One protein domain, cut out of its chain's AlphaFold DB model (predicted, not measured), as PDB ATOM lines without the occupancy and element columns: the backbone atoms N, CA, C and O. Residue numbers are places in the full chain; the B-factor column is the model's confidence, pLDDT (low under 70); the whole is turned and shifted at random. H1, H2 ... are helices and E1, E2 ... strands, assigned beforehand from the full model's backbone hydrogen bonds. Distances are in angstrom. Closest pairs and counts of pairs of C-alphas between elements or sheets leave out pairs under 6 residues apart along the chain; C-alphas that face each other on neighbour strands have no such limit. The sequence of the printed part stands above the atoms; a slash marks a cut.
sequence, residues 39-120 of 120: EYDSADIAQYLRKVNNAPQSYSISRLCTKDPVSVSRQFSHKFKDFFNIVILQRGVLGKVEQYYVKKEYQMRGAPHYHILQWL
ATOM      1  N   GLU A  39     191.675 198.893 179.485       91.25
ATOM      2  CA  GLU A  39     192.805 198.139 180.034       91.25
ATOM      3  C   GLU A  39     192.414 196.796 180.652       91.25
ATOM      4  O   GLU A  39     193.206 195.858 180.626       91.25
ATOM      5  N   TYR A  40     191.202 196.690 181.198       92.12
ATOM      6  CA  TYR A  40     190.728 195.486 181.880       92.12
ATOM      7  C   TYR A  40     190.401 194.339 180.918       92.12
ATOM      8  O   TYR A  40     190.455 193.182 181.334       92.12
ATOM      9  N   ASP A  41     190.173 194.658 179.644       92.00
ATOM     10  CA  ASP A  41     189.855 193.707 178.573       92.00
ATOM     11  C   ASP A  41     191.010 193.569 177.559       92.00
ATOM     12  O   ASP A  41     190.921 192.842 176.569       92.00
ATOM     13  N   SER A  42     192.133 194.253 177.800       92.12
ATOM     14  CA  SER A  42     193.281 194.288 176.896       92.12
ATOM     15  C   SER A  42     194.284 193.174 177.212       92.12
ATOM     16  O   SER A  42     195.078 193.240 178.158       92.12
ATOM     17  N   ALA A  43     194.297 192.145 176.361       93.06
ATOM     18  CA  ALA A  43     195.256 191.044 176.454       93.06
ATOM     19  C   ALA A  43     196.711 191.518 176.298       93.06
ATOM     20  O   ALA A  43     197.601 191.011 176.984       93.06
ATOM     21  N   ASP A  44     196.959 192.509 175.437       93.56
ATOM     22  CA  ASP A  44     198.296 193.053 175.205       93.56
ATOM     23  C   ASP A  44     198.835 193.820 176.424       93.56
ATOM     24  O   ASP A  44     199.993 193.631 176.798       93.56
ATOM     25  N   ILE A  45     197.991 194.600 177.112       94.19
ATOM     26  CA  ILE A  45     198.366 195.261 178.369       94.19
ATOM     27  C   ILE A  45     198.615 194.219 179.455       94.19
ATOM     28  O   ILE A  45     199.621 194.301 180.157       94.19
ATOM     29  N   ALA A  46     197.765 193.198 179.567       95.44
ATOM     30  CA  ALA A  46     197.967 192.130 180.538       95.44
ATOM     31  C   ALA A  46     199.304 191.399 180.330       95.44
ATOM     32  O   ALA A  46     200.033 191.155 181.291       95.44
ATOM     33  N   GLN A  47     199.648 191.059 179.085       95.81
ATOM     34  CA  GLN A  47     200.928 190.427 178.749       95.81
ATOM     35  C   GLN A  47     202.115 191.350 179.048       95.81
ATOM     36  O   GLN A  47     203.090 190.918 179.667       95.81
ATOM     37  N   TYR A  48     202.014 192.626 178.671       96.19
ATOM     38  CA  TYR A  48     203.031 193.633 178.961       96.19
ATOM     39  C   TYR A  48     203.281 193.782 180.468       96.19
ATOM     40  O   TYR A  48     204.426 193.690 180.913       96.19
ATOM     41  N   LEU A  49     202.221 193.928 181.268       96.69
ATOM     42  CA  LEU A  49     202.328 194.078 182.721       96.69
ATOM     43  C   LEU A  49     202.918 192.841 183.389       96.69
ATOM     44  O   LEU A  49     203.716 192.984 184.314       96.69
ATOM     45  N   ARG A  50     202.567 191.633 182.926       96.62
ATOM     46  CA  ARG A  50     203.177 190.397 183.438       96.62
ATOM     47  C   ARG A  50     204.675 190.363 183.183       96.62
ATOM     48  O   ARG A  50     205.426 190.033 184.095       96.62
ATOM     49  N   LYS A  51     205.099 190.752 181.978       96.56
ATOM     50  CA  LYS A  51     206.513 190.792 181.596       96.56
ATOM     51  C   LYS A  51     207.299 191.822 182.406       96.56
ATOM     52  O   LYS A  51     208.366 191.501 182.907       96.56
ATOM     53  N   VAL A  52     206.788 193.047 182.533       96.31
ATOM     54  CA  VAL A  52     207.504 194.134 183.224       96.31
ATOM     55  C   VAL A  52     207.583 193.899 184.731       96.31
ATOM     56  O   VAL A  52     208.605 194.198 185.338       96.31
ATOM     57  N   ASN A  53     206.536 193.322 185.325       96.19
ATOM     58  CA  ASN A  53     206.457 193.124 186.773       96.19
ATOM     59  C   ASN A  53     206.851 191.713 187.236       96.19
ATOM     60  O   ASN A  53     206.717 191.422 188.424       96.19
ATOM     61  N   ASN A  54     207.276 190.825 186.327       96.06
ATOM     62  CA  ASN A  54     207.462 189.391 186.596       96.06
ATOM     63  C   ASN A  54     206.259 188.781 187.350       96.06
ATOM     64  O   ASN A  54     206.411 188.034 188.318       96.06
ATOM     65  N   ALA A  55     205.042 189.169 186.954       95.12
ATOM     66  CA  ALA A  55     203.835 188.844 187.705       95.12
ATOM     67  C   ALA A  55     203.334 187.416 187.399       95.12
ATOM     68  O   ALA A  55     203.373 186.995 186.240       95.12
ATOM     69  N   PRO A  56     202.794 186.685 188.394       94.38
ATOM     70  CA  PRO A  56     202.256 185.343 188.185       94.38
ATOM     71  C   PRO A  56     201.108 185.308 187.172       94.38
ATOM     72  O   PRO A  56     200.262 186.206 187.135       94.38
ATOM     73  N   GLN A  57     201.000 184.210 186.418       93.06
ATOM     74  CA  GLN A  57     199.916 184.024 185.447       93.06
ATOM     75  C   GLN A  57     198.526 183.980 186.104       93.06
ATOM     76  O   GLN A  57     197.540 184.361 185.478       93.06
ATOM     77  N   SER A  58     198.456 183.587 187.380       94.94
ATOM     78  CA  SER A  58     197.227 183.549 188.180       94.94
ATOM     79  C   SER A  58     196.633 184.929 188.485       94.94
ATOM     80  O   SER A  58     195.496 185.015 188.946       94.94
ATOM     81  N   TYR A  59     197.369 186.023 188.260       95.19
ATOM     82  CA  TYR A  59     196.832 187.363 188.473       95.19
ATOM     83  C   TYR A  59     195.831 187.730 187.373       95.19
ATOM     84  O   TYR A  59     196.127 187.642 186.175       95.19
ATOM     85  N   SER A  60     194.656 188.202 187.801       95.25
ATOM     86  CA  SER A  60     193.669 188.821 186.919       95.25
ATOM     87  C   SER A  60     194.197 190.137 186.344       95.25
ATOM     88  O   SER A  60     195.037 190.805 186.952       95.25
ATOM     89  N   ILE A  61     193.673 190.537 185.184       94.12
ATOM     90  CA  ILE A  61     194.058 191.793 184.523       94.12
ATOM     91  C   ILE A  61     193.765 192.988 185.431       94.12
ATOM     92  O   ILE A  61     194.629 193.837 185.619       94.12
ATOM     93  N   SER A  62     192.606 192.995 186.098       94.00
ATOM     94  CA  SER A  62     192.265 194.016 187.095       94.00
ATOM     95  C   SER A  62     193.345 194.161 188.171       94.00
ATOM     96  O   SER A  62     193.837 195.263 188.403       94.00
ATOM     97  N   ARG A  63     193.816 193.044 188.743       95.12
ATOM     98  CA  ARG A  63     194.892 193.064 189.744       95.12
ATOM     99  C   ARG A  63     196.211 193.585 189.175       95.12
ATOM    100  O   ARG A  63     196.924 194.293 189.882       95.12
ATOM    101  N   LEU A  64     196.552 193.227 187.936       95.50
ATOM    102  CA  LEU A  64     197.752 193.729 187.259       95.50
ATOM    103  C   LEU A  64     197.674 195.250 187.065       95.50
ATOM    104  O   LEU A  64     198.603 195.955 187.452       95.50
ATOM    105  N   CYS A  65     196.553 195.755 186.545       93.75
ATOM    106  CA  CYS A  65     196.347 197.179 186.289       93.75
ATOM    107  C   CYS A  65     196.358 198.015 187.576       93.75
ATOM    108  O   CYS A  65     196.949 199.090 187.600       93.75
ATOM    109  N   THR A  66     195.758 197.516 188.664       92.44
ATOM    110  CA  THR A  66     195.783 198.205 189.963       92.44
ATOM    111  C   THR A  66     197.170 198.191 190.605       92.44
ATOM    112  O   THR A  66     197.528 199.147 191.288       92.44
ATOM    113  N   LYS A  67     197.962 197.128 190.404       93.94
ATOM    114  CA  LYS A  67     199.323 197.050 190.955       93.94
ATOM    115  C   LYS A  67     200.299 198.002 190.273       93.94
ATOM    116  O   LYS A  67     201.193 198.505 190.944       93.94
ATOM    117  N   ASP A  68     200.146 198.221 188.971       94.06
ATOM    118  CA  ASP A  68     201.054 199.064 188.194       94.06
ATOM    119  C   ASP A  68     200.301 199.959 187.187       94.06
ATOM    120  O   ASP A  68     200.392 199.785 185.965       94.06
ATOM    121  N   PRO A  69     199.542 200.953 187.690       91.94
ATOM    122  CA  PRO A  69     198.791 201.880 186.843       91.94
ATOM    123  C   PRO A  69     199.707 202.797 186.017       91.94
ATOM    124  O   PRO A  69     199.291 203.345 184.993       91.94
ATOM    125  N   VAL A  70     200.969 202.960 186.432       92.06
ATOM    126  CA  VAL A  70     201.966 203.758 185.710       92.06
ATOM    127  C   VAL A  70     202.328 203.070 184.399       92.06
ATOM    128  O   VAL A  70     202.259 203.703 183.343       92.06
ATOM    129  N   SER A  71     202.644 201.775 184.441       94.81
ATOM    130  CA  SER A  71     202.928 201.004 183.231       94.81
ATOM    131  C   SER A  71     201.700 200.869 182.331       94.81
ATOM    132  O   SER A  71     201.850 200.974 181.114       94.81
ATOM    133  N   VAL A  72     200.483 200.752 182.885       94.19
ATOM    134  CA  VAL A  72     199.236 200.830 182.091       94.19
ATOM    135  C   VAL A  72     199.181 202.141 181.302       94.19
ATOM    136  O   VAL A  72     199.056 202.130 180.076       94.19
ATOM    137  N   SER A  73     199.326 203.283 181.986       92.81
ATOM    138  CA  SER A  73     199.286 204.613 181.358       92.81
ATOM    139  C   SER A  73     200.395 204.788 180.319       92.81
ATOM    140  O   SER A  73     200.168 205.378 179.257       92.81
ATOM    141  N   ARG A  74     201.592 204.253 180.587       92.94
ATOM    142  CA  ARG A  74     202.720 204.282 179.655       92.94
ATOM    143  C   ARG A  74     202.414 203.483 178.392       92.94
ATOM    144  O   ARG A  74     202.539 204.034 177.300       92.94
ATOM    145  N   GLN A  75     201.976 202.234 178.533       94.00
ATOM    146  CA  GLN A  75     201.660 201.365 177.402       94.00
ATOM    147  C   GLN A  75     200.529 201.947 176.554       94.00
ATOM    148  O   GLN A  75     200.645 202.020 175.332       94.00
ATOM    149  N   PHE A  76     199.480 202.458 177.198       94.00
ATOM    150  CA  PHE A  76     198.402 203.139 176.494       94.00
ATOM    151  C   PHE A  76     198.886 204.389 175.754       94.00
ATOM    152  O   PHE A  76     198.514 204.606 174.606       94.00
ATOM    153  N   SER A  77     199.772 205.183 176.364       94.25
ATOM    154  CA  SER A  77     200.339 206.371 175.715       94.25
ATOM    155  C   SER A  77     201.157 206.014 174.467       94.25
ATOM    156  O   SER A  77     201.143 206.776 173.504       94.25
ATOM    157  N   HIS A  78     201.855 204.872 174.464       94.25
ATOM    158  CA  HIS A  78     202.540 204.364 173.271       94.25
ATOM    159  C   HIS A  78     201.542 203.938 172.190       94.25
ATOM    160  O   HIS A  78     201.609 204.453 171.077       94.25
ATOM    161  N   LYS A  79     200.553 203.101 172.536       94.06
ATOM    162  CA  LYS A  79     199.510 202.663 171.591       94.06
ATOM    163  C   LYS A  79     198.747 203.836 170.985       94.06
ATOM    164  O   LYS A  79     198.507 203.849 169.784       94.06
ATOM    165  N   PHE A  80     198.393 204.828 171.801       95.69
ATOM    166  CA  PHE A  80     197.735 206.046 171.341       95.69
ATOM    167  C   PHE A  80     198.588 206.786 170.311       95.69
ATOM    168  O   PHE A  80     198.070 207.153 169.264       95.69
ATOM    169  N   LYS A  81     199.885 206.994 170.581       96.25
ATOM    170  CA  LYS A  81     200.782 207.693 169.648       96.25
ATOM    171  C   LYS A  81     200.877 206.967 168.312       96.25
ATOM    172  O   LYS A  81     200.765 207.617 167.278       96.25
ATOM    173  N   ASP A  82     201.043 205.650 168.335       96.81
ATOM    174  CA  ASP A  82     201.158 204.858 167.109       96.81
ATOM    175  C   ASP A  82     199.845 204.863 166.328       96.81
ATOM    176  O   ASP A  82     199.834 205.151 165.133       96.81
ATOM    177  N   PHE A  83     198.719 204.630 167.009       96.38
ATOM    178  CA  PHE A  83     197.396 204.705 166.399       96.38
ATOM    179  C   PHE A  83     197.136 206.087 165.794       96.38
ATOM    180  O   PHE A  83     196.761 206.198 164.631       96.38
ATOM    181  N   PHE A  84     197.377 207.153 166.551       97.50
ATOM    182  CA  PHE A  84     197.100 208.506 166.094       97.50
ATOM    183  C   PHE A  84     198.007 208.900 164.921       97.50
ATOM    184  O   PHE A  84     197.520 209.338 163.885       97.50
ATOM    185  N   ASN A  85     199.315 208.671 165.018       97.62
ATOM    186  CA  ASN A  85     200.237 209.070 163.959       97.62
ATOM    187  C   ASN A  85     200.075 208.221 162.695       97.62
ATOM    188  O   ASN A  85     200.043 208.764 161.596       97.62
ATOM    189  N   ILE A  86     199.958 206.898 162.832       98.06
ATOM    190  CA  ILE A  86     199.944 205.990 161.680       98.06
ATOM    191  C   ILE A  86     198.538 205.883 161.094       98.06
ATOM    192  O   ILE A  86     198.350 206.016 159.888       98.06
ATOM    193  N   VAL A  87     197.536 205.610 161.928       97.31
ATOM    194  CA  VAL A  87     196.181 205.309 161.449       97.31
ATOM    195  C   VAL A  87     195.412 206.591 161.160       97.31
ATOM    196  O   VAL A  87     194.810 206.715 160.097       97.31
ATOM    197  N   ILE A  88     195.455 207.558 162.076       97.50
ATOM    198  CA  ILE A  88     194.651 208.775 161.948       97.50
ATOM    199  C   ILE A  88     195.322 209.803 161.031       97.50
ATOM    200  O   ILE A  88     194.690 210.240 160.077       97.50
ATOM    201  N   LEU A  89     196.589 210.161 161.274       96.94
ATOM    202  CA  LEU A  89     197.265 211.222 160.514       96.94
ATOM    203  C   LEU A  89     197.838 210.736 159.173       96.94
ATOM    204  O   LEU A  89     197.547 211.327 158.141       96.94
ATOM    205  N   GLN A  90     198.643 209.666 159.165       97.69
ATOM    206  CA  GLN A  90     199.319 209.204 157.941       97.69
ATOM    207  C   GLN A  90     198.378 208.490 156.969       97.69
ATOM    208  O   GLN A  90     198.400 208.766 155.774       97.69
ATOM    209  N   ARG A  91     197.567 207.546 157.463       97.69
ATOM    210  CA  ARG A  91     196.618 206.805 156.616       97.69
ATOM    211  C   ARG A  91     195.327 207.574 156.349       97.69
ATOM    212  O   ARG A  91     194.606 207.190 155.435       97.69
ATOM    213  N   GLY A  92     195.025 208.611 157.135       96.19
ATOM    214  CA  GLY A  92     193.845 209.452 156.935       96.19
ATOM    215  C   GLY A  92     192.534 208.669 156.959       96.19
ATOM    216  O   GLY A  92     191.636 208.968 156.178       96.19
ATOM    217  N   VAL A  93     192.412 207.632 157.805       97.00
ATOM    218  CA  VAL A  93     191.248 206.716 157.752       97.00
ATOM    219  C   VAL A  93     189.913 207.396 158.065       97.00
ATOM    220  O   VAL A  93     188.864 206.860 157.724       97.00
ATOM    221  N   LEU A  94     189.950 208.560 158.721       95.94
ATOM    222  CA  LEU A  94     188.781 209.398 159.002       95.94
ATOM    223  C   LEU A  94     188.690 210.623 158.073       95.94
ATOM    224  O   LEU A  94     187.822 211.461 158.274       95.94
ATOM    225  N   GLY A  95     189.576 210.732 157.081       96.94
ATOM    226  CA  GLY A  95     189.820 211.928 156.274       96.94
ATOM    227  C   GLY A  95     191.242 212.467 156.459       96.94
ATOM    228  O   GLY A  95     191.946 212.092 157.401       96.94
ATOM    229  N   LYS A  96     191.681 213.343 155.546       97.50
ATOM    230  CA  LYS A  96     192.963 214.049 155.672       97.50
ATOM    231  C   LYS A  96     192.848 215.033 156.833       97.50
ATOM    232  O   LYS A  96     191.962 215.861 156.817       97.50
ATOM    233  N   VAL A  97     193.714 214.935 157.836       97.88
ATOM    234  CA  VAL A  97     193.682 215.847 158.989       97.88
ATOM    235  C   VAL A  97     194.551 217.065 158.687       97.88
ATOM    236  O   VAL A  97     195.772 216.936 158.619       97.88
ATOM    237  N   GLU A  98     193.935 218.236 158.534       97.69
ATOM    238  CA  GLU A  98     194.644 219.510 158.346       97.69
ATOM    239  C   GLU A  98     195.120 220.079 159.687       97.69
ATOM    240  O   GLU A  98     196.262 220.513 159.814       97.69
ATOM    241  N   GLN A  99     194.258 220.047 160.711       97.81
ATOM    242  CA  GLN A  99     194.576 220.504 162.068       97.81
ATOM    243  C   GLN A  99     193.957 219.581 163.113       97.81
ATOM    244  O   GLN A  99     192.917 218.957 162.895       97.81
ATOM    245  N   TYR A 100     194.574 219.507 164.291       97.81
ATOM    246  CA  TYR A 100     194.017 218.761 165.413       97.81
ATOM    247  C   TYR A 100     194.428 219.348 166.761       97.81
ATOM    248  O   TYR A 100     195.495 219.938 166.917       97.81
ATOM    249  N   TYR A 101     193.598 219.107 167.769       97.62
ATOM    250  CA  TYR A 101     193.895 219.398 169.167       97.62
ATOM    251  C   TYR A 101     193.707 218.130 169.995       97.62
ATOM    252  O   TYR A 101     192.673 217.481 169.877       97.62
ATOM    253  N   VAL A 102     194.676 217.778 170.846       96.69
ATOM    254  CA  VAL A 102     194.613 216.591 171.717       96.69
ATOM    255  C   VAL A 102     194.772 217.005 173.175       96.69
ATOM    256  O   VAL A 102     195.760 217.636 173.548       96.69
ATOM    257  N   LYS A 103     193.852 216.553 174.028       93.38
ATOM    258  CA  LYS A 103     193.943 216.673 175.486       93.38
ATOM    259  C   LYS A 103     193.934 215.296 176.135       93.38
ATOM    260  O   LYS A 103     193.016 214.507 175.928       93.38
ATOM    261  N   LYS A 104     194.939 215.041 176.974       92.25
ATOM    262  CA  LYS A 104     194.998 213.873 177.858       92.25
ATOM    263  C   LYS A 104     194.322 214.204 179.189       92.25
ATOM    264  O   LYS A 104     194.675 215.199 179.819       92.25
ATOM    265  N   GLU A 105     193.385 213.373 179.627       89.12
ATOM    266  CA  GLU A 105     192.619 213.573 180.859       89.12
ATOM    267  C   GLU A 105     192.669 212.338 181.762       89.12
ATOM    268  O   GLU A 105     192.560 211.211 181.289       89.12
ATOM    269  N   TYR A 106     192.825 212.547 183.072       85.50
ATOM    270  CA  TYR A 106     192.762 211.485 184.076       85.50
ATOM    271  C   TYR A 106     191.464 211.623 184.871       85.50
ATOM    272  O   TYR A 106     191.294 212.587 185.610       85.50
ATOM    273  N   GLN A 107     190.569 210.642 184.761       73.25
ATOM    274  CA  GLN A 107     189.266 210.660 185.440       73.25
ATOM    275  C   GLN A 107     189.296 210.016 186.838       73.25
ATOM    276  O   GLN A 107     188.257 209.627 187.359       73.25
ATOM    277  N   MET A 108     190.489 209.843 187.429       70.62
ATOM    278  CA  MET A 108     190.718 209.088 188.678       70.62
ATOM    279  C   MET A 108     190.200 207.631 188.647       70.62
ATOM    280  O   MET A 108     190.042 207.007 189.690       70.62
ATOM    281  N   ARG A 109     189.943 207.072 187.455       70.12
ATOM    282  CA  ARG A 109     189.339 205.739 187.247       70.12
ATOM    283  C   ARG A 109     190.274 204.720 186.587       70.12
ATOM    284  O   ARG A 109     189.813 203.678 186.140       70.12
ATOM    285  N   GLY A 110     191.573 205.004 186.540       76.56
ATOM    286  CA  GLY A 110     192.563 204.141 185.893       76.56
ATOM    287  C   GLY A 110     193.315 204.869 184.790       76.56
ATOM    288  O   GLY A 110     193.826 205.974 185.011       76.56
ATOM    289  N   ALA A 111     193.412 204.233 183.623       84.31
ATOM    290  CA  ALA A 111     194.117 204.777 182.477       84.31
ATOM    291  C   ALA A 111     193.516 206.124 182.016       84.31
ATOM    292  O   ALA A 111     192.323 206.387 182.184       84.31
ATOM    293  N   PRO A 112     194.342 207.009 181.441       90.12
ATOM    294  CA  PRO A 112     193.880 208.294 180.936       90.12
ATOM    295  C   PRO A 112     192.989 208.127 179.700       90.12
ATOM    296  O   PRO A 112     193.055 207.116 179.006       90.12
ATOM    297  N   HIS A 113     192.219 209.162 179.382       91.75
ATOM    298  CA  HIS A 113     191.510 209.311 178.114       91.75
ATOM    299  C   HIS A 113     192.187 210.368 177.247       91.75
ATOM    300  O   HIS A 113     192.808 211.305 177.757       91.75
ATOM    301  N   TYR A 114     192.041 210.232 175.933       95.44
ATOM    302  CA  TYR A 114     192.432 211.253 174.969       95.44
ATOM    303  C   TYR A 114     191.189 211.823 174.301       95.44
ATOM    304  O   TYR A 114     190.459 211.096 173.634       95.44
ATOM    305  N   HIS A 115     190.976 213.122 174.471       95.44
ATOM    306  CA  HIS A 115     189.950 213.883 173.771       95.44
ATOM    307  C   HIS A 115     190.595 214.636 172.617       95.44
ATOM    308  O   HIS A 115     191.624 215.290 172.808       95.44
ATOM    309  N   ILE A 116     190.005 214.533 171.431       97.44
ATOM    310  CA  ILE A 116     190.598 215.024 170.191       97.44
ATOM    311  C   ILE A 116     189.565 215.838 169.426       97.44
ATOM    312  O   ILE A 116     188.452 215.366 169.211       97.44
ATOM    313  N   LEU A 117     189.952 217.034 168.995       98.06
ATOM    314  CA  LEU A 117     189.242 217.809 167.978       98.06
ATOM    315  C   LEU A 117     190.024 217.707 166.673       98.06
ATOM    316  O   LEU A 117     191.252 217.811 166.703       98.06
ATOM    317  N   GLN A 118     189.338 217.495 165.553       97.81
ATOM    318  CA  GLN A 118     189.964 217.374 164.236       97.81
ATOM    319  C   GLN A 118     189.273 218.269 163.217       97.81
ATOM    320  O   GLN A 118     188.045 218.310 163.168       97.81
ATOM    321  N   TRP A 119     190.079 218.919 162.386       98.25
ATOM    322  CA  TRP A 119     189.669 219.644 161.192       98.25
ATOM    323  C   TRP A 119     190.207 218.873 159.991       98.25
ATOM    324  O   TRP A 119     191.416 218.619 159.914       98.25
ATOM    325  N   LEU A 120     189.288 218.441 159.132       96.38
ATOM    326  CA  LEU A 120     189.578 217.689 157.912       96.38
ATOM    327  C   LEU A 120     189.615 218.601 156.685       96.38
ATOM    328  O   LEU A 120     188.879 219.613 156.720       96.38
TER     329      LEU A 120
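AT A GLANCE: This is residues 39 to 120 of the 120 residues of the protein "Helitron_like_N domain-containing protein" of Amphimedon queenslandica (UniProt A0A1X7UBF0). A two-stranded antiparallel hairpin, E1 and E2, runs alongside one long helix, H3, and two short helices, H1 and H2, cluster at that helix's first end. The printed part has 82 residues, with named elements in the order H1, H2, H3, E1, E2, of mixed class. It is loose, with a radius of gyration of the C-alphas of 15.1 A, and spans 46 by 25 by 17 A.

HOW THE PARTS SIT: E1, residues 99 to 105, and E2, residues 113 to 119, form a hairpin; N 103 and O 115, 2.8 A apart, are within hydrogen-bond range. H3, residues 69 to 90, and E2 are near each other, with 6 pairs of C-alphas within 10 A. H1, residues 43 to 53, touches H3 at its residues 71 to 75 alone, at a steep tilt of 46 degrees, opposite ways; the closest C-alphas, of Ile 45 and Val 72, are 6.8 A apart. H2, residues 61 to 67, touches H1; the closest C-alphas, of Ile 61 and Ala 46, are 5.6 A apart. Every O i to N i+4 pair is within hydrogen-bond range in H1 and H2, and 16 of 18 in H3.

IN THESE COORDINATES: E1 measures 20.1 A, E2 19.9 A, H3 29.8 A and H1 15.4 A. C-alpha 43 is at (195.256, 191.044, 176.454) and C-alpha 119 at (189.669, 219.644, 161.192).

THE WHOLE: The C-alphas farthest apart, of Ser 58 and Glu 98, are 46.8 A apart. The printed part has no cut and no long link, and no printed residue is under 70 in pLDDT.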